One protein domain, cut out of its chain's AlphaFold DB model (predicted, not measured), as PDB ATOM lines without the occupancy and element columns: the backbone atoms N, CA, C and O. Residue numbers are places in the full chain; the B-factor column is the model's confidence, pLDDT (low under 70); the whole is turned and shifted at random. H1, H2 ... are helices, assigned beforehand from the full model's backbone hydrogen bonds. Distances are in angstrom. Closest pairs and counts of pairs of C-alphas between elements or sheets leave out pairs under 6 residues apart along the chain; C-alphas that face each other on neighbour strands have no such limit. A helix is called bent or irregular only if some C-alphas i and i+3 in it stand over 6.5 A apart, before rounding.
ATOM      1  N   GLY A  55    -159.197-172.518-126.657       58.47
ATOM      2  CA  GLY A  55    -159.175-171.341-127.531       58.47
ATOM      3  C   GLY A  55    -158.842-170.046-126.781       58.47
ATOM      4  O   GLY A  55    -158.015-169.250-127.236       58.47
ATOM      5  N   ARG A  56    -159.401-169.858-125.577       62.31
ATOM      6  CA  ARG A  56    -159.072-168.719-124.696       62.31
ATOM      7  C   ARG A  56    -157.637-168.768-124.178       62.31
ATOM      8  O   ARG A  56    -156.989-167.724-124.101       62.31
ATOM      9  N   GLU A  57    -157.138-169.949-123.831       66.00
ATOM     10  CA  GLU A  57    -155.769-170.140-123.343       66.00
ATOM     11  C   GLU A  57    -154.736-169.897-124.454       66.00
ATOM     12  O   GLU A  57    -153.762-169.171-124.245       66.00
ATOM     13  N   LEU A  58    -155.004-170.381-125.672       70.75
ATOM     14  CA  LEU A  58    -154.200-170.085-126.857       70.75
ATOM     15  C   LEU A  58    -154.204-168.585-127.190       70.75
ATOM     16  O   LEU A  58    -153.145-168.003-127.419       70.75
ATOM     17  N   ALA A  59    -155.373-167.937-127.168       65.50
ATOM     18  CA  ALA A  59    -155.483-166.498-127.402       65.50
ATOM     19  C   ALA A  59    -154.716-165.681-126.351       65.50
ATOM     20  O   ALA A  59    -154.078-164.679-126.685       65.50
ATOM     21  N   LYS A  60    -154.741-166.111-125.082       71.19
ATOM     22  CA  LYS A  60    -153.958-165.491-124.008       71.19
ATOM     23  C   LYS A  60    -152.458-165.619-124.278       71.19
ATOM     24  O   LYS A  60    -151.757-164.611-124.238       71.19
ATOM     25  N   LYS A  61    -151.990-166.820-124.624       75.94
ATOM     26  CA  LYS A  61    -150.581-167.075-124.938       75.94
ATOM     27  C   LYS A  61    -150.094-166.250-126.133       75.94
ATOM     28  O   LYS A  61    -149.067-165.594-126.035       75.94
ATOM     29  N   LEU A  62    -150.871-166.196-127.218       75.12
ATOM     30  CA  LEU A  62    -150.545-165.380-128.394       75.12
ATOM     31  C   LEU A  62    -150.445-163.885-128.058       75.12
ATOM     32  O   LEU A  62    -149.550-163.200-128.548       75.12
ATOM     33  N   ARG A  63    -151.332-163.370-127.196       74.50
ATOM     34  CA  ARG A  63    -151.250-161.981-126.714       74.50
ATOM     35  C   ARG A  63    -150.006-161.741-125.862       74.50
ATOM     36  O   ARG A  63    -149.382-160.695-126.002       74.50
ATOM     37  N   GLU A  64    -149.653-162.674-124.981       77.25
ATOM     38  CA  GLU A  64    -148.441-162.582-124.157       77.25
ATOM     39  C   GLU A  64    -147.167-162.627-125.006       77.25
ATOM     40  O   GLU A  64    -146.274-161.805-124.803       77.25
ATOM     41  N   ASP A  65    -147.099-163.526-125.985       78.62
ATOM     42  CA  ASP A  65    -145.961-163.630-126.900       78.62
ATOM     43  C   ASP A  65    -145.822-162.353-127.739       78.62
ATOM     44  O   ASP A  65    -144.727-161.795-127.829       78.62
ATOM     45  N   LYS A  66    -146.936-161.802-128.244       77.62
ATOM     46  CA  LYS A  66    -146.909-160.527-128.973       77.62
ATOM     47  C   LYS A  66    -146.471-159.354-128.093       77.62
ATOM     48  O   LYS A  66    -145.729-158.492-128.550       77.62
ATOM     49  N   ARG A  67    -146.874-159.322-126.816       77.75
ATOM     50  CA  ARG A  67    -146.399-158.306-125.858       77.75
ATOM     51  C   ARG A  67    -144.897-158.407-125.604       77.75
ATOM     52  O   ARG A  67    -144.239-157.377-125.507       77.75
ATOM     53  N   LYS A  68    -144.351-159.623-125.496       80.94
ATOM     54  CA  LYS A  68    -142.902-159.830-125.331       80.94
ATOM     55  C   LYS A  68    -142.128-159.347-126.551       80.94
ATOM     56  O   LYS A  68    -141.129-158.662-126.385       80.94
ATOM     57  N   GLU A  69    -142.612-159.670-127.747       82.88
ATOM     58  CA  GLU A  69    -142.034-159.191-129.006       82.88
ATOM     59  C   GLU A  69    -142.001-157.657-129.049       82.88
ATOM     60  O   GLU A  69    -140.945-157.066-129.248       82.88
ATOM     61  N   ILE A  70    -143.132-157.007-128.754       81.12
ATOM     62  CA  ILE A  70    -143.233-155.541-128.707       81.12
ATOM     63  C   ILE A  70    -142.263-154.945-127.675       81.12
ATOM     64  O   ILE A  70    -141.640-153.922-127.944       81.12
ATOM     65  N   LYS A  71    -142.103-155.588-126.512       80.25
ATOM     66  CA  LYS A  71    -141.175-155.134-125.469       80.25
ATOM     67  C   LYS A  71    -139.707-155.223-125.904       80.25
ATOM     68  O   LYS A  71    -138.938-154.316-125.621       80.25
ATOM     69  N   ILE A  72    -139.316-156.294-126.589       82.56
ATOM     70  CA  ILE A  72    -137.948-156.427-127.110       82.56
ATOM     71  C   ILE A  72    -137.689-155.354-128.169       82.56
ATOM     72  O   ILE A  72    -136.670-154.670-128.109       82.56
ATOM     73  N   ASN A  73    -138.635-155.169-129.093       83.25
ATOM     74  CA  ASN A  73    -138.489-154.184-130.159       83.25
ATOM     75  C   ASN A  73    -138.356-152.772-129.581       83.25
ATOM     76  O   ASN A  73    -137.420-152.070-129.941       83.25
ATOM     77  N   ILE A  74    -139.206-152.386-128.617       85.88
ATOM     78  CA  ILE A  74    -139.158-151.026-128.065       85.88
ATOM     79  C   ILE A  74    -137.843-150.732-127.328       85.88
ATOM     80  O   ILE A  74    -137.375-149.599-127.359       85.88
ATOM     81  N   GLU A  75    -137.209-151.722-126.688       86.81
ATOM     82  CA  GLU A  75    -135.893-151.542-126.053       86.81
ATOM     83  C   GLU A  75    -134.798-151.201-127.075       86.81
ATOM     84  O   GLU A  75    -133.912-150.391-126.794       86.81
ATOM     85  N   GLU A  76    -134.856-151.796-128.268       89.06
ATOM     86  CA  GLU A  76    -133.972-151.442-129.378       89.06
ATOM     87  C   GLU A  76    -134.330-150.065-129.948       89.06
ATOM     88  O   GLU A  76    -133.445-149.218-130.094       89.06
ATOM     89  N   THR A  77    -135.623-149.796-130.155       89.88
ATOM     90  CA  THR A  77    -136.137-148.495-130.598       89.88
ATOM     91  C   THR A  77    -135.661-147.357-129.684       89.88
ATOM     92  O   THR A  77    -135.233-146.317-130.176       89.88
ATOM     93  N   TRP A  78    -135.645-147.541-128.356       87.81
ATOM     94  CA  TRP A  78    -135.157-146.526-127.409       87.81
ATOM     95  C   TRP A  78    -133.681-146.174-127.597       87.81
ATOM     96  O   TRP A  78    -133.308-145.010-127.455       87.81
ATOM     97  N   LYS A  79    -132.837-147.147-127.954       90.88
ATOM     98  CA  LYS A  79    -131.430-146.868-128.280       90.88
ATOM     99  C   LYS A  79    -131.320-146.043-129.556       90.88
ATOM    100  O   LYS A  79    -130.512-145.123-129.615       90.88
ATOM    101  N   GLN A  80    -132.146-146.353-130.551       91.81
ATOM    102  CA  GLN A  80    -132.176-145.622-131.814       91.81
ATOM    103  C   GLN A  80    -132.733-144.198-131.652       91.81
ATOM    104  O   GLN A  80    -132.239-143.280-132.296       91.81
ATOM    105  N   ILE A  81    -133.687-143.978-130.743       92.38
ATOM    106  CA  ILE A  81    -134.137-142.628-130.364       92.38
ATOM    107  C   ILE A  81    -132.979-141.831-129.756       92.38
ATOM    108  O   ILE A  81    -132.763-140.689-130.141       92.38
ATOM    109  N   GLY A  82    -132.183-142.447-128.875       91.62
ATOM    110  CA  GLY A  82    -130.988-141.799-128.327       91.62
ATOM    111  C   GLY A  82    -129.965-141.406-129.401       91.62
ATOM    112  O   GLY A  82    -129.300-140.380-129.275       91.62
ATOM    113  N   GLU A  83    -129.868-142.180-130.484       93.69
ATOM    114  CA  GLU A  83    -129.051-141.815-131.644       93.69
ATOM    115  C   GLU A  83    -129.656-140.635-132.419       93.69
ATOM    116  O   GLU A  83    -128.937-139.697-132.754       93.69
ATOM    117  N   ALA A  84    -130.976-140.607-132.625       93.38
ATOM    118  CA  ALA A  84    -131.661-139.457-133.219       93.38
ATOM    119  C   ALA A  84    -131.460-138.168-132.391       93.38
ATOM    120  O   ALA A  84    -131.195-137.102-132.952       93.38
ATOM    121  N   ASP A  85    -131.492-138.263-131.059       93.50
ATOM    122  CA  ASP A  85    -131.185-137.141-130.164       93.50
ATOM    123  C   ASP A  85    -129.729-136.681-130.297       93.50
ATOM    124  O   ASP A  85    -129.457-135.478-130.351       93.50
ATOM    125  N   ARG A  86    -128.783-137.624-130.408       95.06
ATOM    126  CA  ARG A  86    -127.368-137.318-130.665       95.06
ATOM    127  C   ARG A  86    -127.200-136.540-131.971       95.06
ATOM    128  O   ARG A  86    -126.449-135.565-131.993       95.06
ATOM    129  N   LEU A  87    -127.897-136.945-133.032       95.75
ATOM    130  CA  LEU A  87    -127.864-136.268-134.331       95.75
ATOM    131  C   LEU A  87    -128.504-134.874-134.277       95.75
ATOM    132  O   LEU A  87    -127.956-133.941-134.856       95.75
ATOM    133  N   SER A  88    -129.595-134.695-133.523       92.94
ATOM    134  CA  SER A  88    -130.215-133.376-133.308       92.94
ATOM    135  C   SER A  88    -129.228-132.422-132.647       92.94
ATOM    136  O   SER A  88    -128.996-131.325-133.144       92.94
ATOM    137  N   ASN A  89    -128.572-132.874-131.574       93.69
ATOM    138  CA  ASN A  89    -127.582-132.071-130.854       93.69
ATOM    139  C   ASN A  89    -126.380-131.709-131.736       93.69
ATOM    140  O   ASN A  89    -125.825-130.623-131.604       93.69
ATOM    141  N   LYS A  90    -125.991-132.615-132.640       94.62
ATOM    142  CA  LYS A  90    -124.923-132.395-133.619       94.62
ATOM    143  C   LYS A  90    -125.293-131.296-134.630       94.62
ATOM    144  O   LYS A  90    -124.487-130.416-134.906       94.62
ATOM    145  N   ILE A  91    -126.522-131.301-135.144       92.88
ATOM    146  CA  ILE A  91    -127.007-130.230-136.033       92.88
ATOM    147  C   ILE A  91    -127.084-128.901-135.271       92.88
ATOM    148  O   ILE A  91    -126.649-127.867-135.773       92.88
ATOM    149  N   GLU A  92    -127.603-128.921-134.042       90.88
ATOM    150  CA  GLU A  92    -127.722-127.733-133.186       90.88
ATOM    151  C   GLU A  92    -126.358-127.128-132.817       90.88
ATOM    152  O   GLU A  92    -126.243-125.907-132.690       90.88
ATOM    153  N   SER A  93    -125.307-127.949-132.695       93.25
ATOM    154  CA  SER A  93    -123.927-127.481-132.502       93.25
ATOM    155  C   SER A  93    -123.273-126.940-133.782       93.25
ATOM    156  O   SER A  93    -122.165-126.403-133.717       93.25
ATOM    157  N   GLY A  94    -123.956-127.027-134.930       91.12
ATOM    158  CA  GLY A  94    -123.471-126.570-136.232       91.12
ATOM    159  C   GLY A  94    -122.533-127.555-136.930       91.12
ATOM    160  O   GLY A  94    -121.839-127.168-137.871       91.12
ATOM    161  N   GLU A  95    -122.470-128.807-136.472       94.12
ATOM    162  CA  GLU A  95    -121.706-129.859-137.137       94.12
ATOM    163  C   GLU A  95    -122.477-130.442-138.329       94.12
ATOM    164  O   GLU A  95    -123.687-130.660-138.277       94.12
ATOM    165  N   GLU A  96    -121.756-130.764-139.404       92.75
ATOM    166  CA  GLU A  96    -122.350-131.375-140.594       92.75
ATOM    167  C   GLU A  96    -122.684-132.859-140.374       92.75
ATOM    168  O   GLU A  96    -121.909-133.632-139.787       92.75
ATOM    169  N   LEU A  97    -123.834-133.282-140.899       94.38
ATOM    170  CA  LEU A  97    -124.219-134.688-140.950       94.38
ATOM    171  C   LEU A  97    -123.304-135.460-141.907       94.38
ATOM    172  O   LEU A  97    -123.109-135.074-143.060       94.38
ATOM    173  N   THR A  98    -122.768-136.582-141.430       95.81
ATOM    174  CA  THR A  98    -122.033-137.532-142.275       95.81
ATOM    175  C   THR A  98    -122.999-138.352-143.127       95.81
ATOM    176  O   THR A  98    -124.184-138.442-142.816       95.81
ATOM    177  N   ASP A  99    -122.497-139.017-144.170       96.12
ATOM    178  CA  ASP A  99    -123.324-139.904-145.003       96.12
ATOM    179  C   ASP A  99    -123.990-141.024-144.183       96.12
ATOM    180  O   ASP A  99    -125.136-141.375-144.440       96.12
ATOM    181  N   VAL A 100    -123.307-141.525-143.145       95.94
ATOM    182  CA  VAL A 100    -123.855-142.528-142.214       95.94
ATOM    183  C   VAL A 100    -124.989-141.942-141.370       95.94
ATOM    184  O   VAL A 100    -125.996-142.611-141.148       95.94
ATOM    185  N   ASP A 101    -124.853-140.689-140.922       96.19
ATOM    186  CA  ASP A 101    -125.912-140.004-140.172       96.19
ATOM    187  C   ASP A 101    -127.163-139.820-141.057       96.19
ATOM    188  O   ASP A 101    -128.289-140.045-140.612       96.19
ATOM    189  N   LYS A 102    -126.968-139.467-142.335       94.81
ATOM    190  CA  LYS A 102    -128.050-139.297-143.318       94.81
ATOM    191  C   LYS A 102    -128.730-140.616-143.680       94.81
ATOM    192  O   LYS A 102    -129.956-140.666-143.764       94.81
ATOM    193  N   GLU A 103    -127.959-141.689-143.858       94.69
ATOM    194  CA  GLU A 103    -128.490-143.044-144.067       94.69
ATOM    195  C   GLU A 103    -129.333-143.479-142.864       94.69
ATOM    196  O   GLU A 103    -130.458-143.943-143.031       94.69
ATOM    197  N   PHE A 104    -128.856-143.235-141.638       95.75
ATOM    198  CA  PHE A 104    -129.641-143.508-140.437       95.75
ATOM    199  C   PHE A 104    -130.978-142.752-140.439       95.75
ATOM    200  O   PHE A 104    -132.019-143.371-140.209       95.75
ATOM    201  N   ILE A 105    -130.960-141.443-140.720       94.75
ATOM    202  CA  ILE A 105    -132.160-140.594-140.741       94.75
ATOM    203  C   ILE A 105    -133.189-141.109-141.756       94.75
ATOM    204  O   ILE A 105    -134.365-141.262-141.421       94.75
ATOM    205  N   ASN A 106    -132.749-141.416-142.975       93.25
ATOM    206  CA  ASN A 106    -133.647-141.848-144.042       93.25
ATOM    207  C   ASN A 106    -134.174-143.279-143.831       93.25
ATOM    208  O   ASN A 106    -135.356-143.531-144.063       93.25
ATOM    209  N   ASP A 107    -133.345-144.196-143.327       90.94
ATOM    210  CA  ASP A 107    -133.713-145.613-143.249       90.94
ATOM    211  C   ASP A 107    -134.392-146.002-141.928       90.94
ATOM    212  O   ASP A 107    -135.178-146.954-141.888       90.94
ATOM    213  N   ASN A 108    -134.098-145.302-140.824       93.62
ATOM    214  CA  ASN A 108    -134.501-145.755-139.489       93.62
ATOM    215  C   ASN A 108    -135.628-144.932-138.862       93.62
ATOM    216  O   ASN A 108    -136.422-145.513-138.120       93.62
ATOM    217  N   LEU A 109    -135.781-143.635-139.156       95.00
ATOM    218  CA  LEU A 109    -136.788-142.811-138.462       95.00
ATOM    219  C   LEU A 109    -138.226-143.298-138.688       95.00
ATOM    220  O   LEU A 109    -139.032-143.278-137.755       95.00
ATOM    221  N   GLN A 110    -138.552-143.816-139.878       92.19
ATOM    222  CA  GLN A 110    -139.867-144.419-140.143       92.19
ATOM    223  C   GLN A 110    -140.101-145.698-139.336       92.19
ATOM    224  O   GLN A 110    -141.190-145.917-138.797       92.19
ATOM    225  N   LYS A 111    -139.072-146.550-139.241       92.56
ATOM    226  CA  LYS A 111    -139.130-147.785-138.456       92.56
ATOM    227  C   LYS A 111    -139.335-147.459-136.977       92.56
ATOM    228  O   LYS A 111    -140.256-147.995-136.367       92.56
ATOM    229  N   ILE A 112    -138.541-146.529-136.446       92.75
ATOM    230  CA  ILE A 112    -138.625-146.059-135.058       92.75
ATOM    231  C   ILE A 112    -140.028-145.526-134.767       92.75
ATOM    232  O   ILE A 112    -140.670-145.956-133.811       92.75
ATOM    233  N   THR A 113    -140.536-144.647-135.632       91.19
ATOM    234  CA  THR A 113    -141.898-144.101-135.551       91.19
ATOM    235  C   THR A 113    -142.950-145.211-135.494       91.19
ATOM    236  O   THR A 113    -143.819-145.204-134.622       91.19
ATOM    237  N   SER A 114    -142.855-146.197-136.389       90.31
ATOM    238  CA  SER A 114    -143.816-147.303-136.486       90.31
ATOM    239  C   SER A 114    -143.808-148.196-135.247       90.31
ATOM    240  O   SER A 114    -144.863-148.516-134.697       90.31
ATOM    241  N   GLU A 115    -142.626-148.584-134.770       89.81
ATOM    242  CA  GLU A 115    -142.477-149.418-133.572       89.81
ATOM    243  C   GLU A 115    -142.993-148.699-132.324       89.81
ATOM    244  O   GLU A 115    -143.683-149.296-131.491       89.81
ATOM    245  N   ARG A 116    -142.739-147.391-132.232       88.31
ATOM    246  CA  ARG A 116    -143.191-146.548-131.126       88.31
ATOM    247  C   ARG A 116    -144.697-146.334-131.132       88.31
ATOM    248  O   ARG A 116    -145.327-146.426-130.080       88.31
ATOM    249  N   TYR A 117    -145.286-146.124-132.305       89.44
ATOM    250  CA  TYR A 117    -146.734-146.071-132.481       89.44
ATOM    251  C   TYR A 117    -147.397-147.382-132.034       89.44
ATOM    252  O   TYR A 117    -148.315-147.364-131.210       89.44
ATOM    253  N   VAL A 118    -146.888-148.533-132.495       85.81
ATOM    254  CA  VAL A 118    -147.406-149.849-132.090       85.81
ATOM    255  C   VAL A 118    -147.290-150.033-130.580       85.81
ATOM    256  O   VAL A 118    -148.257-150.461-129.946       85.81
ATOM    257  N   TYR A 119    -146.147-149.681-129.988       86.12
ATOM    258  CA  TYR A 119    -145.966-149.734-128.541       86.12
ATOM    259  C   TYR A 119    -146.994-148.861-127.812       86.12
ATOM    260  O   TYR A 119    -147.758-149.388-127.012       86.12
ATOM    261  N   ASN A 120    -147.105-147.570-128.131       83.50
ATOM    262  CA  ASN A 120    -148.024-146.643-127.453       83.50
ATOM    263  C   ASN A 120    -149.507-147.046-127.604       83.50
ATOM    264  O   ASN A 120    -150.316-146.905-126.679       83.50
ATOM    265  N   LYS A 121    -149.887-147.599-128.761       81.44
ATOM    266  CA  LYS A 121    -151.265-148.045-129.007       81.44
ATOM    267  C   LYS A 121    -151.609-149.312-128.225       81.44
ATOM    268  O   LYS A 121    -152.715-149.431-127.694       81.44
ATOM    269  N   THR A 122    -150.663-150.245-128.128       76.31
ATOM    270  CA  THR A 122    -150.895-151.589-127.571       76.31
ATOM    271  C   THR A 122    -150.450-151.766-126.123       76.31
ATOM    272  O   THR A 122    -150.863-152.740-125.481       76.31
ATOM    273  N   HIS A 123    -149.628-150.856-125.597       73.56
ATOM    274  CA  HIS A 123    -149.177-150.894-124.217       73.56
ATOM    275  C   HIS A 123    -150.377-150.753-123.278       73.56
ATOM    276  O   HIS A 123    -151.265-149.922-123.460       73.56
ATOM    277  N   ILE A 124    -150.417-151.644-122.294       66.50
ATOM    278  CA  ILE A 124    -151.455-151.717-121.274       66.50
ATOM    279  C   ILE A 124    -150.713-151.862-119.962       66.50
ATOM    280  O   ILE A 124    -149.971-152.841-119.815       66.50
ATOM    281  N   ILE A 125    -150.984-150.950-119.027       62.44
ATOM    282  CA  ILE A 125    -150.374-150.945-117.696       62.44
ATOM    283  C   ILE A 125    -150.550-152.327-117.068       62.44
ATOM    284  O   ILE A 125    -151.679-152.803-116.850       62.44
ATOM    285  N   THR A 126    -149.425-152.985-116.817       64.00
ATOM    286  CA  THR A 126    -149.375-154.277-116.142       64.00
ATOM    287  C   THR A 126    -149.716-154.117-114.664       64.00
ATOM    288  O   THR A 126    -149.722-153.017-114.112       64.00
ATOM    289  N   LYS A 127    -150.037-155.232-114.005       57.97
ATOM    290  CA  LYS A 127    -150.332-155.218-112.571       57.97
ATOM    291  C   LYS A 127    -149.134-154.698-111.763       57.97
ATOM    292  O   LYS A 127    -149.324-153.838-110.915       57.97
ATOM    293  N   ASP A 128    -147.928-155.148-112.095       61.66
ATOM    294  CA  ASP A 128    -146.697-154.763-111.396       61.66
ATOM    295  C   ASP A 128    -146.376-153.269-111.577       61.66
ATOM    296  O   ASP A 128    -146.007-152.591-110.622       61.66
ATOM    297  N   GLU A 129    -146.563-152.726-112.789       60.75
ATOM    298  CA  GLU A 129    -146.402-151.286-113.055       60.75
ATOM    299  C   GLU A 129    -147.419-150.459-112.267       60.75
ATOM    300  O   GLU A 129    -147.068-149.440-111.676       60.75
ATOM    301  N   PHE A 130    -148.671-150.916-112.205       55.38
ATOM    302  CA  PHE A 130    -149.705-150.259-111.414       55.38
ATOM    303  C   PHE A 130    -149.391-150.297-109.910       55.38
ATOM    304  O   PHE A 130    -149.502-149.277-109.236       55.38
ATOM    305  N   GLU A 131    -148.942-151.438-109.383       52.44
ATOM    306  CA  GLU A 131    -148.524-151.573-107.983       52.44
ATOM    307  C   GLU A 131    -147.312-150.688-107.653       52.44
ATOM    308  O   GLU A 131    -147.274-150.070-106.588       52.44
ATOM    309  N   ALA A 132    -146.351-150.556-108.571       58.31
ATOM    310  CA  ALA A 132    -145.223-149.640-108.417       58.31
ATOM    311  C   ALA A 132    -145.670-148.168-108.397       58.31
ATOM    312  O   ALA A 132    -145.189-147.396-107.565       58.31
ATOM    313  N   ILE A 133    -146.621-147.787-109.259       54.09
ATOM    314  CA  ILE A 133    -147.230-146.447-109.260       54.09
ATOM    315  C   ILE A 133    -147.943-146.184-107.929       54.09
ATOM    316  O   ILE A 133    -147.718-145.144-107.314       54.09
ATOM    317  N   LEU A 134    -148.749-147.135-107.443       49.75
ATOM    318  CA  LEU A 134    -149.422-147.028-106.144       49.75
ATOM    319  C   LEU A 134    -148.426-146.882-104.992       49.75
ATOM    320  O   LEU A 134    -148.624-146.056-104.102       49.75
ATOM    321  N   LYS A 135    -147.335-147.653-105.017       50.66
ATOM    322  CA  LYS A 135    -146.268-147.554-104.024       50.66
ATOM    323  C   LYS A 135    -145.606-146.172-104.045       50.66
ATOM    324  O   LYS A 135    -145.477-145.565-102.989       50.66
ATOM    325  N   GLY A 136    -145.248-145.654-105.222       45.84
ATOM    326  CA  GLY A 136    -144.656-144.319-105.357       45.84
ATOM    327  C   GLY A 136    -145.601-143.197-104.916       45.84
ATOM    328  O   GLY A 136    -145.170-142.239-104.275       45.84
ATOM    329  N   LEU A 137    -146.904-143.331-105.187       46.69
ATOM    330  CA  LEU A 137    -147.922-142.418-104.662       46.69
ATOM    331  C   LEU A 137    -147.970-142.469-103.133       46.69
ATOM    332  O   LEU A 137    -147.944-141.419-102.497       46.69
ATOM    333  N   LYS A 138    -147.975-143.668-102.540       45.53
ATOM    334  CA  LYS A 138    -147.954-143.851-101.082       45.53
ATOM    335  C   LYS A 138    -146.715-143.215-100.442       45.53
ATOM    336  O   LYS A 138    -146.853-142.469 -99.481       45.53
ATOM    337  N   GLU A 139    -145.532-143.443-101.007       45.91
ATOM    338  CA  GLU A 139    -144.279-142.827-100.547       45.91
ATOM    339  C   GLU A 139    -144.326-141.291-100.653       45.91
ATOM    340  O   GLU A 139    -143.858-140.592 -99.755       45.91
ATOM    341  N   ASN A 140    -144.937-140.744-101.712       43.06
ATOM    342  CA  ASN A 140    -145.133-139.298-101.854       43.06
ATOM    343  C   ASN A 140    -146.085-138.739-100.785       43.06
ATOM    344  O   ASN A 140    -145.798-137.694-100.200       43.06
ATOM    345  N   PHE A 141    -147.188-139.441-100.503       43.47
ATOM    346  CA  PHE A 141    -148.106-139.084 -99.420       43.47
ATOM    347  C   PHE A 141    -147.399-139.104 -98.065       43.47
ATOM    348  O   PHE A 141    -147.455-138.110 -97.348       43.47
ATOM    349  N   GLU A 142    -146.670-140.173 -97.743       43.75
ATOM    350  CA  GLU A 142    -145.890-140.284 -96.504       43.75
ATOM    351  C   GLU A 142    -144.844-139.161 -96.388       43.75
ATOM    352  O   GLU A 142    -144.703-138.547 -95.329       43.75
ATOM    353  N   ALA A 143    -144.150-138.815 -97.477       42.81
ATOM    354  CA  ALA A 143    -143.200-137.703 -97.499       42.81
ATOM    355  C   ALA A 143    -143.873-136.347 -97.229       42.81
ATOM    356  O   ALA A 143    -143.347-135.541 -96.458       42.81
ATOM    357  N   ARG A 144    -145.048-136.096 -97.819       42.19
ATOM    358  CA  ARG A 144    -145.826-134.873 -97.567       42.19
ATOM    359  C   ARG A 144    -146.361-134.826 -96.138       42.19
ATOM    360  O   ARG A 144    -146.253-133.785 -95.502       42.19
ATOM    361  N   LEU A 145    -146.862-135.942 -95.609       42.50
ATOM    362  CA  LEU A 145    -147.299-136.060 -94.214       42.50
ATOM    363  C   LEU A 145    -146.162-135.750 -93.237       42.50
ATOM    364  O   LEU A 145    -146.340-134.962 -92.309       42.50
ATOM    365  N   ASN A 146    -144.971-136.294 -93.486       44.19
ATOM    366  CA  ASN A 146    -143.782-135.984 -92.696       44.19
ATOM    367  C   ASN A 146    -143.402-134.501 -92.800       44.19
ATOM    368  O   ASN A 146    -143.104-133.875 -91.786       44.19
ATOM    369  N   MET A 147    -143.487-133.907 -93.996       41.41
ATOM    370  CA  MET A 147    -143.247-132.475 -94.195       41.41
ATOM    371  C   MET A 147    -144.237-131.611 -93.399       41.41
ATOM    372  O   MET A 147    -143.821-130.652 -92.750       41.41
ATOM    373  N   TYR A 148    -145.529-131.956 -93.401       41.16
ATOM    374  CA  TYR A 148    -146.548-131.265 -92.606       41.16
ATOM    375  C   TYR A 148    -146.310-131.433 -91.101       41.16
ATOM    376  O   TYR A 148    -146.363-130.451 -90.362       41.16
ATOM    377  N   SER A 149    -145.955-132.639 -90.652       42.12
ATOM    378  CA  SER A 149    -145.590-132.905 -89.256       42.12
ATOM    379  C   SER A 149    -144.375-132.085 -88.809       42.12
ATOM    380  O   SER A 149    -144.368-131.521 -87.717       42.12
ATOM    381  N   ASP A 150    -143.351-131.966 -89.654       43.47
ATOM    382  CA  ASP A 150    -142.150-131.195 -89.337       43.47
ATOM    383  C   ASP A 150    -142.389-129.681 -89.374       43.47
ATOM    384  O   ASP A 150    -141.771-128.947 -88.600       43.47
ATOM    385  N   MET A 151    -143.300-129.195 -90.225       40.91
ATOM    386  CA  MET A 151    -143.766-127.806 -90.168       40.91
ATOM    387  C   MET A 151    -144.529-127.526 -88.870       40.91
ATOM    388  O   MET A 151    -144.252-126.514 -88.232       40.91
ATOM    389  N   GLN A 152    -145.387-128.449 -88.423       42.12
ATOM    390  CA  GLN A 152    -146.090-128.322 -87.143       42.12
ATOM    391  C   GLN A 152    -145.111-128.248 -85.964       42.12
ATOM    392  O   GLN A 152    -145.181-127.324 -85.164       42.12
ATOM    393  N   ALA A 254    -166.738-142.156-119.393       49.47
ATOM    394  CA  ALA A 254    -165.866-141.138-119.998       49.47
ATOM    395  C   ALA A 254    -164.424-141.640-120.230       49.47
ATOM    396  O   ALA A 254    -163.747-141.223-121.168       49.47
ATOM    397  N   ALA A 255    -163.959-142.591-119.414       53.38
ATOM    398  CA  ALA A 255    -162.676-143.276-119.558       53.38
ATOM    399  C   ALA A 255    -162.487-143.954-120.924       53.38
ATOM    400  O   ALA A 255    -161.411-143.890-121.525       53.38
ATOM    401  N   ALA A 256    -163.535-144.626-121.408       54.28
ATOM    402  CA  ALA A 256    -163.508-145.322-122.688       54.28
ATOM    403  C   ALA A 256    -163.501-144.329-123.861       54.28
ATOM    404  O   ALA A 256    -162.804-144.554-124.850       54.28
ATOM    405  N   GLU A 257    -164.222-143.214-123.727       61.00
ATOM    406  CA  GLU A 257    -164.266-142.134-124.717       61.00
ATOM    407  C   GLU A 257    -162.921-141.399-124.807       61.00
ATOM    408  O   GLU A 257    -162.380-141.248-125.901       61.00
ATOM    409  N   SER A 258    -162.308-141.066-123.666       64.44
ATOM    410  CA  SER A 258    -160.993-140.411-123.607       64.44
ATOM    411  C   SER A 258    -159.867-141.302-124.148       64.44
ATOM    412  O   SER A 258    -158.985-140.831-124.866       64.44
ATOM    413  N   LYS A 259    -159.906-142.617-123.886       70.31
ATOM    414  CA  LYS A 259    -158.940-143.557-124.475       70.31
ATOM    415  C   LYS A 259    -159.033-143.592-126.005       70.31
ATOM    416  O   LYS A 259    -157.998-143.573-126.669       70.31
ATOM    417  N   ASN A 260    -160.250-143.638-126.547       75.62
ATOM    418  CA  ASN A 260    -160.469-143.631-127.993       75.62
ATOM    419  C   ASN A 260    -159.990-142.319-128.633       75.62
ATOM    420  O   ASN A 260    -159.476-142.337-129.748       75.62
ATOM    421  N   GLU A 261    -160.123-141.195-127.927       84.94
ATOM    422  CA  GLU A 261    -159.625-139.897-128.381       84.94
ATOM    423  C   GLU A 261    -158.092-139.863-128.475       84.94
ATOM    424  O   GLU A 261    -157.560-139.488-129.519       84.94
ATOM    425  N   PHE A 262    -157.369-140.342-127.454       84.62
ATOM    426  CA  PHE A 262    -155.903-140.436-127.530       84.62
ATOM    427  C   PHE A 262    -155.432-141.389-128.630       84.62
ATOM    428  O   PHE A 262    -154.461-141.087-129.319       84.62
ATOM    429  N   ASP A 263    -156.115-142.521-128.823       85.19
ATOM    430  CA  ASP A 263    -155.791-143.443-129.915       85.19
ATOM    431  C   ASP A 263    -156.017-142.785-131.292       85.19
ATOM    432  O   ASP A 263    -155.189-142.958-132.183       85.19
ATOM    433  N   LYS A 264    -157.064-141.964-131.452       89.75
ATOM    434  CA  LYS A 264    -157.313-141.197-132.685       89.75
ATOM    435  C   LYS A 264    -156.229-140.153-132.950       89.75
ATOM    436  O   LYS A 264    -155.745-140.067-134.073       89.75
ATOM    437  N   LEU A 265    -155.823-139.397-131.930       90.44
ATOM    438  CA  LEU A 265    -154.747-138.405-132.058       90.44
ATOM    439  C   LEU A 265    -153.407-139.066-132.410       90.44
ATOM    440  O   LEU A 265    -152.671-138.557-133.250       90.44
ATOM    441  N   MET A 266    -153.113-140.230-131.822       91.56
ATOM    442  CA  MET A 266    -151.928-141.012-132.179       91.56
ATOM    443  C   MET A 266    -151.990-141.547-133.615       91.56
ATOM    444  O   MET A 266    -150.959-141.600-134.278       91.56
ATOM    445  N   ASP A 267    -153.170-141.946-134.098       92.25
ATOM    446  CA  ASP A 267    -153.368-142.391-135.484       92.25
ATOM    447  C   ASP A 267    -153.146-141.238-136.477       92.25
ATOM    448  O   ASP A 267    -152.439-141.407-137.470       92.25
ATOM    449  N   GLU A 268    -153.715-140.064-136.195       93.00
ATOM    450  CA  GLU A 268    -153.549-138.856-137.013       93.00
ATOM    451  C   GLU A 268    -152.081-138.417-137.073       93.00
ATOM    452  O   GLU A 268    -151.549-138.173-138.159       93.00
ATOM    453  N   GLU A 269    -151.407-138.381-135.922       94.12
ATOM    454  CA  GLU A 269    -150.001-137.999-135.859       94.12
ATOM    455  C   GLU A 269    -149.096-139.016-136.558       94.12
ATOM    456  O   GLU A 269    -148.208-138.615-137.307       94.12
ATOM    457  N   PHE A 270    -149.338-140.320-136.372       95.25
ATOM    458  CA  PHE A 270    -148.567-141.378-137.028       95.25
ATOM    459  C   PHE A 270    -148.617-141.267-138.555       95.25
ATOM    460  O   PHE A 270    -147.581-141.404-139.212       95.25
ATOM    461  N   LEU A 271    -149.797-141.002-139.120       93.69
ATOM    462  CA  LEU A 271    -149.950-140.798-140.559       93.69
ATOM    463  C   LEU A 271    -149.183-139.555-141.019       93.69
ATOM    464  O   LEU A 271    -148.382-139.648-141.949       93.69
ATOM    465  N   ARG A 272    -149.353-138.424-140.317       96.00
ATOM    466  CA  ARG A 272    -148.665-137.163-140.633       96.00
ATOM    467  C   ARG A 272    -147.150-137.343-140.688       96.00
ATOM    468  O   ARG A 272    -146.519-136.948-141.667       96.00
ATOM    469  N   ILE A 273    -146.556-137.917-139.641       96.19
ATOM    470  CA  ILE A 273    -145.099-138.049-139.569       96.19
ATOM    471  C   ILE A 273    -144.571-139.103-140.546       96.19
ATOM    472  O   ILE A 273    -143.511-138.905-141.133       96.19
ATOM    473  N   SER A 274    -145.306-140.195-140.779       93.62
ATOM    474  CA  SER A 274    -144.890-141.224-141.742       93.62
ATOM    475  C   SER A 274    -144.794-140.656-143.156       93.62
ATOM    476  O   SER A 274    -143.806-140.914-143.845       93.62
ATOM    477  N   ASP A 275    -145.768-139.829-143.551       92.50
ATOM    478  CA  ASP A 275    -145.772-139.143-144.844       92.50
ATOM    479  C   ASP A 275    -144.609-138.145-144.961       92.50
ATOM    480  O   ASP A 275    -143.925-138.108-145.984       92.50
ATOM    481  N   LEU A 276    -144.328-137.371-143.906       94.44
ATOM    482  CA  LEU A 276    -143.205-136.424-143.893       94.44
ATOM    483  C   LEU A 276    -141.846-137.119-143.988       94.44
ATOM    484  O   LEU A 276    -140.982-136.680-144.741       94.44
ATOM    485  N   LEU A 277    -141.657-138.222-143.263       93.62
ATOM    486  CA  LEU A 277    -140.410-138.986-143.306       93.62
ATOM    487  C   LEU A 277    -140.223-139.719-144.642       93.62
ATOM    488  O   LEU A 277    -139.087-139.938-145.062       93.62
ATOM    489  N   ALA A 278    -141.323-140.075-145.314       91.31
ATOM    490  CA  ALA A 278    -141.311-140.665-146.655       91.31
ATOM    491  C   ALA A 278    -141.030-139.647-147.766       91.31
ATOM    492  O   ALA A 278    -140.787-140.048-148.902       91.31
ATOM    493  N   ASN A 279    -141.113-138.350-147.470       91.06
ATOM    494  CA  ASN A 279    -140.941-137.319-148.474       91.06
ATOM    495  C   ASN A 279    -139.455-137.135-148.812       91.06
ATOM    496  O   ASN A 279    -138.671-136.661-147.988       91.06
ATOM    497  N   ASP A 280    -139.080-137.472-150.043       86.44
ATOM    498  CA  ASP A 280    -137.719-137.305-150.565       86.44
ATOM    499  C   ASP A 280    -137.320-135.827-150.750       86.44
ATOM    500  O   ASP A 280    -136.144-135.529-150.938       86.44
ATOM    501  N   GLU A 281    -138.281-134.894-150.707       90.62
ATOM    502  CA  GLU A 281    -138.024-133.452-150.819       90.62
ATOM    503  C   GLU A 281    -137.627-132.794-149.488       90.62
ATOM    504  O   GLU A 281    -137.066-131.699-149.511       90.62
ATOM    505  N   LEU A 282    -137.903-133.427-148.339       91.62
ATOM    506  CA  LEU A 282    -137.432-132.924-147.044       91.62
ATOM    507  C   LEU A 282    -135.945-133.236-146.866       91.62
ATOM    508  O   LEU A 282    -135.516-134.376-147.064       91.62
ATOM    509  N   SER A 283    -135.185-132.249-146.395       94.62
ATOM    510  CA  SER A 283    -133.803-132.468-145.955       94.62
ATOM    511  C   SER A 283    -133.735-133.397-144.741       94.62
ATOM    512  O   SER A 283    -134.685-133.502-143.961       94.62
ATOM    513  N   GLU A 284    -132.598-134.064-144.542       94.81
ATOM    514  CA  GLU A 284    -132.388-134.924-143.377       94.81
ATOM    515  C   GLU A 284    -132.523-134.160-142.053       94.81
ATOM    516  O   GLU A 284    -133.081-134.685-141.087       94.81
ATOM    517  N   GLU A 285    -132.083-132.902-142.011       94.69
ATOM    518  CA  GLU A 285    -132.245-132.031-140.851       94.69
ATOM    519  C   GLU A 285    -133.728-131.740-140.556       94.69
ATOM    520  O   GLU A 285    -134.158-131.796-139.399       94.69
ATOM    521  N   GLU A 286    -134.537-131.478-141.588       95.50
ATOM    522  CA  GLU A 286    -135.984-131.271-141.443       95.50
ATOM    523  C   GLU A 286    -136.698-132.557-141.015       95.50
ATOM    524  O   GLU A 286    -137.518-132.516-140.095       95.50
ATOM    525  N   LYS A 287    -136.354-133.707-141.611       96.06
ATOM    526  CA  LYS A 287    -136.905-135.015-141.217       96.06
ATOM    527  C   LYS A 287    -136.628-135.314-139.750       96.06
ATOM    528  O   LYS A 287    -137.530-135.738-139.031       96.06
ATOM    529  N   LEU A 288    -135.402-135.067-139.289       95.19
ATOM    530  CA  LEU A 288    -135.027-135.308-137.899       95.19
ATOM    531  C   LEU A 288    -135.777-134.381-136.931       95.19
ATOM    532  O   LEU A 288    -136.225-134.823-135.871       95.19
ATOM    533  N   LYS A 289    -135.965-133.112-137.306       94.88
ATOM    534  CA  LYS A 289    -136.738-132.149-136.515       94.88
ATOM    535  C   LYS A 289    -138.217-132.535-136.415       94.88
ATOM    536  O   LYS A 289    -138.787-132.503-135.320       94.88
ATOM    537  N   GLU A 290    -138.838-132.903-137.533       96.06
ATOM    538  CA  GLU A 290    -140.231-133.365-137.563       96.06
ATOM    539  C   GLU A 290    -140.396-134.658-136.763       96.06
ATOM    540  O   GLU A 290    -141.330-134.774-135.966       96.06
ATOM    541  N   PHE A 291    -139.445-135.589-136.895       96.19
ATOM    542  CA  PHE A 291    -139.403-136.811-136.099       96.19
ATOM    543  C   PHE A 291    -139.374-136.503-134.605       96.19
ATOM    544  O   PHE A 291    -140.209-137.028-133.879       96.19
ATOM    545  N   LYS A 292    -138.470-135.636-134.132       94.81
ATOM    546  CA  LYS A 292    -138.393-135.289-132.705       94.81
ATOM    547  C   LYS A 292    -139.673-134.651-132.189       94.81
ATOM    548  O   LYS A 292    -140.189-135.068-131.158       94.81
ATOM    549  N   THR A 293    -140.213-133.695-132.939       94.62
ATOM    550  CA  THR A 293    -141.471-133.023-132.587       94.62
ATOM    551  C   THR A 293    -142.609-134.035-132.437       94.62
ATOM    552  O   THR A 293    -143.317-134.044-131.431       94.62
ATOM    553  N   SER A 294    -142.738-134.937-133.413       93.19
ATOM    554  CA  SER A 294    -143.726-136.016-133.388       93.19
ATOM    555  C   SER A 294    -143.488-136.993-132.239       93.19
ATOM    556  O   SER A 294    -144.411-137.388-131.529       93.19
ATOM    557  N   ASN A 295    -142.230-137.363-132.012       91.31
ATOM    558  CA  ASN A 295    -141.810-138.277-130.966       91.31
ATOM    559  C   ASN A 295    -142.156-137.725-129.577       91.31
ATOM    560  O   ASN A 295    -142.702-138.453-128.745       91.31
ATOM    561  N   ASP A 296    -141.908-136.448-129.319       90.25
ATOM    562  CA  ASP A 296    -142.252-135.813-128.048       90.25
ATOM    563  C   ASP A 296    -143.770-135.762-127.856       90.25
ATOM    564  O   ASP A 296    -144.276-136.227-126.830       90.25
ATOM    565  N   TYR A 297    -144.510-135.341-128.884       90.88
ATOM    566  CA  TYR A 297    -145.970-135.299-128.848       90.88
ATOM    567  C   TYR A 297    -146.602-136.686-128.626       90.88
ATOM    568  O   TYR A 297    -147.446-136.865-127.749       90.88
ATOM    569  N   MET A 298    -146.131-137.717-129.332       88.31
ATOM    570  CA  MET A 298    -146.567-139.107-129.147       88.31
ATOM    571  C   MET A 298    -146.233-139.646-127.748       88.31
ATOM    572  O   MET A 298    -146.996-140.443-127.193       88.31
ATOM    573  N   THR A 299    -145.106-139.222-127.163       84.69
ATOM    574  CA  THR A 299    -144.759-139.546-125.767       84.69
ATOM    575  C   THR A 299    -145.779-138.934-124.817       84.69
ATOM    576  O   THR A 299    -146.252-139.609-123.902       84.69
ATOM    577  N   GLU A 300    -146.142-137.673-125.043       82.19
ATOM    578  CA  GLU A 300    -147.117-136.958-124.230       82.19
ATOM    579  C   GLU A 300    -148.518-137.573-124.336       82.19
ATOM    580  O   GLU A 300    -149.155-137.818-123.307       82.19
ATOM    581  N   LEU A 301    -148.982-137.897-125.549       84.94
ATOM    582  CA  LEU A 301    -150.258-138.583-125.774       84.94
ATOM    583  C   LEU A 301    -150.312-139.924-125.036       84.94
ATOM    584  O   LEU A 301    -151.284-140.205-124.333       84.94
ATOM    585  N   ASN A 302    -149.250-140.730-125.129       81.75
ATOM    586  CA  ASN A 302    -149.181-141.994-124.404       81.75
ATOM    587  C   ASN A 302    -149.158-141.775-122.883       81.75
ATOM    588  O   ASN A 302    -149.890-142.437-122.153       81.75
ATOM    589  N   ALA A 303    -148.381-140.810-122.386       73.94
ATOM    590  CA  ALA A 303    -148.349-140.481-120.964       73.94
ATOM    591  C   ALA A 303    -149.725-140.030-120.448       73.94
ATOM    592  O   ALA A 303    -150.137-140.443-119.366       73.94
ATOM    593  N   ASN A 304    -150.464-139.231-121.222       74.50
ATOM    594  CA  ASN A 304    -151.829-138.815-120.905       74.50
ATOM    595  C   ASN A 304    -152.809-139.993-120.901       74.50
ATOM    596  O   ASN A 304    -153.564-140.152-119.940       74.50
ATOM    597  N   LYS A 305    -152.747-140.858-121.915       77.50
ATOM    598  CA  LYS A 305    -153.528-142.100-121.981       77.50
ATOM    599  C   LYS A 305    -153.271-142.983-120.757       77.50
ATOM    600  O   LYS A 305    -154.221-143.450-120.131       77.50
ATOM    601  N   MET A 306    -152.006-143.164-120.374       73.00
ATOM    602  CA  MET A 306    -151.623-143.928-119.183       73.00
ATOM    603  C   MET A 306    -152.095-143.252-117.894       73.00
ATOM    604  O   MET A 306    -152.631-143.926-117.022       73.00
ATOM    605  N   ARG A 307    -151.961-141.924-117.770       66.38
ATOM    606  CA  ARG A 307    -152.494-141.165-116.626       66.38
ATOM    607  C   ARG A 307    -153.991-141.383-116.467       66.38
ATOM    608  O   ARG A 307    -154.430-141.686-115.366       66.38
ATOM    609  N   GLN A 308    -154.758-141.284-117.551       66.94
ATOM    610  CA  GLN A 308    -156.192-141.560-117.514       66.94
ATOM    611  C   GLN A 308    -156.472-143.015-117.138       66.94
ATOM    612  O   GLN A 308    -157.319-143.276-116.292       66.94
ATOM    613  N   GLU A 309    -155.737-143.982-117.689       65.00
ATOM    614  CA  GLU A 309    -155.881-145.388-117.301       65.00
ATOM    615  C   GLU A 309    -155.593-145.615-115.805       65.00
ATOM    616  O   GLU A 309    -156.338-146.343-115.152       65.00
ATOM    617  N   VAL A 310    -154.574-144.956-115.242       59.62
ATOM    618  CA  VAL A 310    -154.294-144.975-113.799       59.62
ATOM    619  C   VAL A 310    -155.423-144.324-113.016       59.62
ATOM    620  O   VAL A 310    -155.896-144.949-112.080       59.62
ATOM    621  N   ILE A 311    -155.881-143.126-113.393       58.59
ATOM    622  CA  ILE A 311    -156.984-142.410-112.725       58.59
ATOM    623  C   ILE A 311    -158.248-143.274-112.695       58.59
ATOM    624  O   ILE A 311    -158.888-143.389-111.659       58.59
ATOM    625  N   ASN A 312    -158.569-143.946-113.799       57.19
ATOM    626  CA  ASN A 312    -159.743-144.816-113.896       57.19
ATOM    627  C   ASN A 312    -159.589-146.130-113.119       57.19
ATOM    628  O   ASN A 312    -160.579-146.722-112.696       57.19
ATOM    629  N   ARG A 313    -158.353-146.615-112.953       52.59
ATOM    630  CA  ARG A 313    -158.030-147.766-112.094       52.59
ATOM    631  C   ARG A 313    -157.830-147.369-110.630       52.59
ATOM    632  O   ARG A 313    -157.759-148.256-109.780       52.59
ATOM    633  N   PHE A 314    -157.702-146.077-110.337       48.72
ATOM    634  CA  PHE A 314    -157.555-145.553-108.992       48.72
ATOM    635  C   PHE A 314    -158.908-145.682-108.295       48.72
ATOM    636  O   PHE A 314    -159.818-144.880-108.483       48.72
ATOM    637  N   ASP A 315    -159.041-146.775-107.552       46.97
ATOM    638  CA  ASP A 315    -160.233-147.139-106.799       46.97
ATOM    639  C   ASP A 315    -160.623-145.993-105.851       46.97
ATOM    640  O   ASP A 315    -159.768-145.427-105.159       46.97
ATOM    641  N   PHE A 316    -161.923-145.693-105.803       41.94
ATOM    642  CA  PHE A 316    -162.587-144.884-104.782       41.94
ATOM    643  C   PHE A 316    -161.991-145.105-103.384       41.94
ATOM    644  O   PHE A 316    -161.761-144.147-102.654       41.94
ATOM    645  N   SER A 317    -161.634-146.347-103.057       36.16
ATOM    646  CA  SER A 317    -160.970-146.754-101.818       36.16
ATOM    647  C   SER A 317    -159.642-146.028-101.560       36.16
ATOM    648  O   SER A 317    -159.377-145.634-100.433       36.16
ATOM    649  N   SER A 318    -158.808-145.788-102.577       47.69
ATOM    650  CA  SER A 318    -157.517-145.090-102.420       47.69
ATOM    651  C   SER A 318    -157.685-143.574-102.282       47.69
ATOM    652  O   SER A 318    -156.966-142.939-101.510       47.69
TER     653      SER A 318
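What this domain is: This is residues 55 to 152 and 254 to 318 of the 364 residues of an uncharacterized protein of Butyrivibrio sp. INlla16 (UniProt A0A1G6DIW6). Look first for the longest helix, H1, which crosses at a slant one side of a triangle of nearly aligned helices made by H2b, H4 and H5, where it packs on H2b and H5. Two arms stick out of this loosely built body, residues 55 to 65 of H1 and residues 139 to 152 of H3. H1, H2b, H4 and H5 form an up-and-down bundle, each running against the one before it in the chain. The printed part has 163 residues with five named helices, H1 to H5 in order, and no named strand; its class is all helix. It is loose, with a radius of gyration of the C-alphas of 20.1 A, and its outline is flat, 59 by 56 by 28 A.

How they stand to each other: Begin with H1, residues 55 to 92. Next comes H2, residues 99 to 122, assigned as one helix by its hydrogen bonds but bent, with C-alphas 107 and 110 7.0 A apart; its arms H2a, residues 99 to 107, and H2b, residues 110 to 122, stand at a steep tilt of 41 degrees. With residues 70 to 81 alone H1 touches H2b, closest at the C-alphas of Thr 77 and Ile 112, 5.7 A, at a steep tilt of 44 degrees, opposite ways. Look outward to the hairpin of H4, residues 254 to 278, and H5, residues 284 to 313: they touch at a shallow tilt of 11 degrees, opposite ways, and their closest C-alphas are those of Leu 277 and Lys 287, 5.7 A. H2b touches H4, closest at the C-alphas of Gln 110 and Ser 274, 6.2 A, at a shallow tilt of 7 degrees, opposite ways. H3, residues 127 to 152, is close to but not clearly touching H5, with the C-alphas of Phe 130 and Val 310 7.4 A apart, about perpendicular at 78 degrees. Every O i to N i+4 pair is within hydrogen-bond range in H2a, H2b, H3, H4 and H5; in H1 33 of 34 are.

Where its parts are: Find C-alpha 55 at (-159.175, -171.341, -127.531); from there H1 runs 54.1 A to C-alpha 92 at (-127.722, -127.733, -133.186). H2a spans 12.0 A and H2b 18.2 A. H3 spans 37.3 A, H4 36.2 A and H5 42.4 A, ending at C-alpha 313 at (-158.030, -147.766, -112.094).

The domain as a whole: The C-alphas farthest apart are those of Gln 152 and Asp 280, 64.6 A. Residues 153 to 253 are not printed, and C-alphas 152 and 254 are 40.4 A apart across this cut. Of the links printed whole, H2 to H3 and H4 to H5 are tight and H1 to H2 is short. The mean pLDDT of the printed part is 77.5; look for values under 70 at residues 55 to 57, 59, 124 to 152, 254 to 258 and 307 to 318.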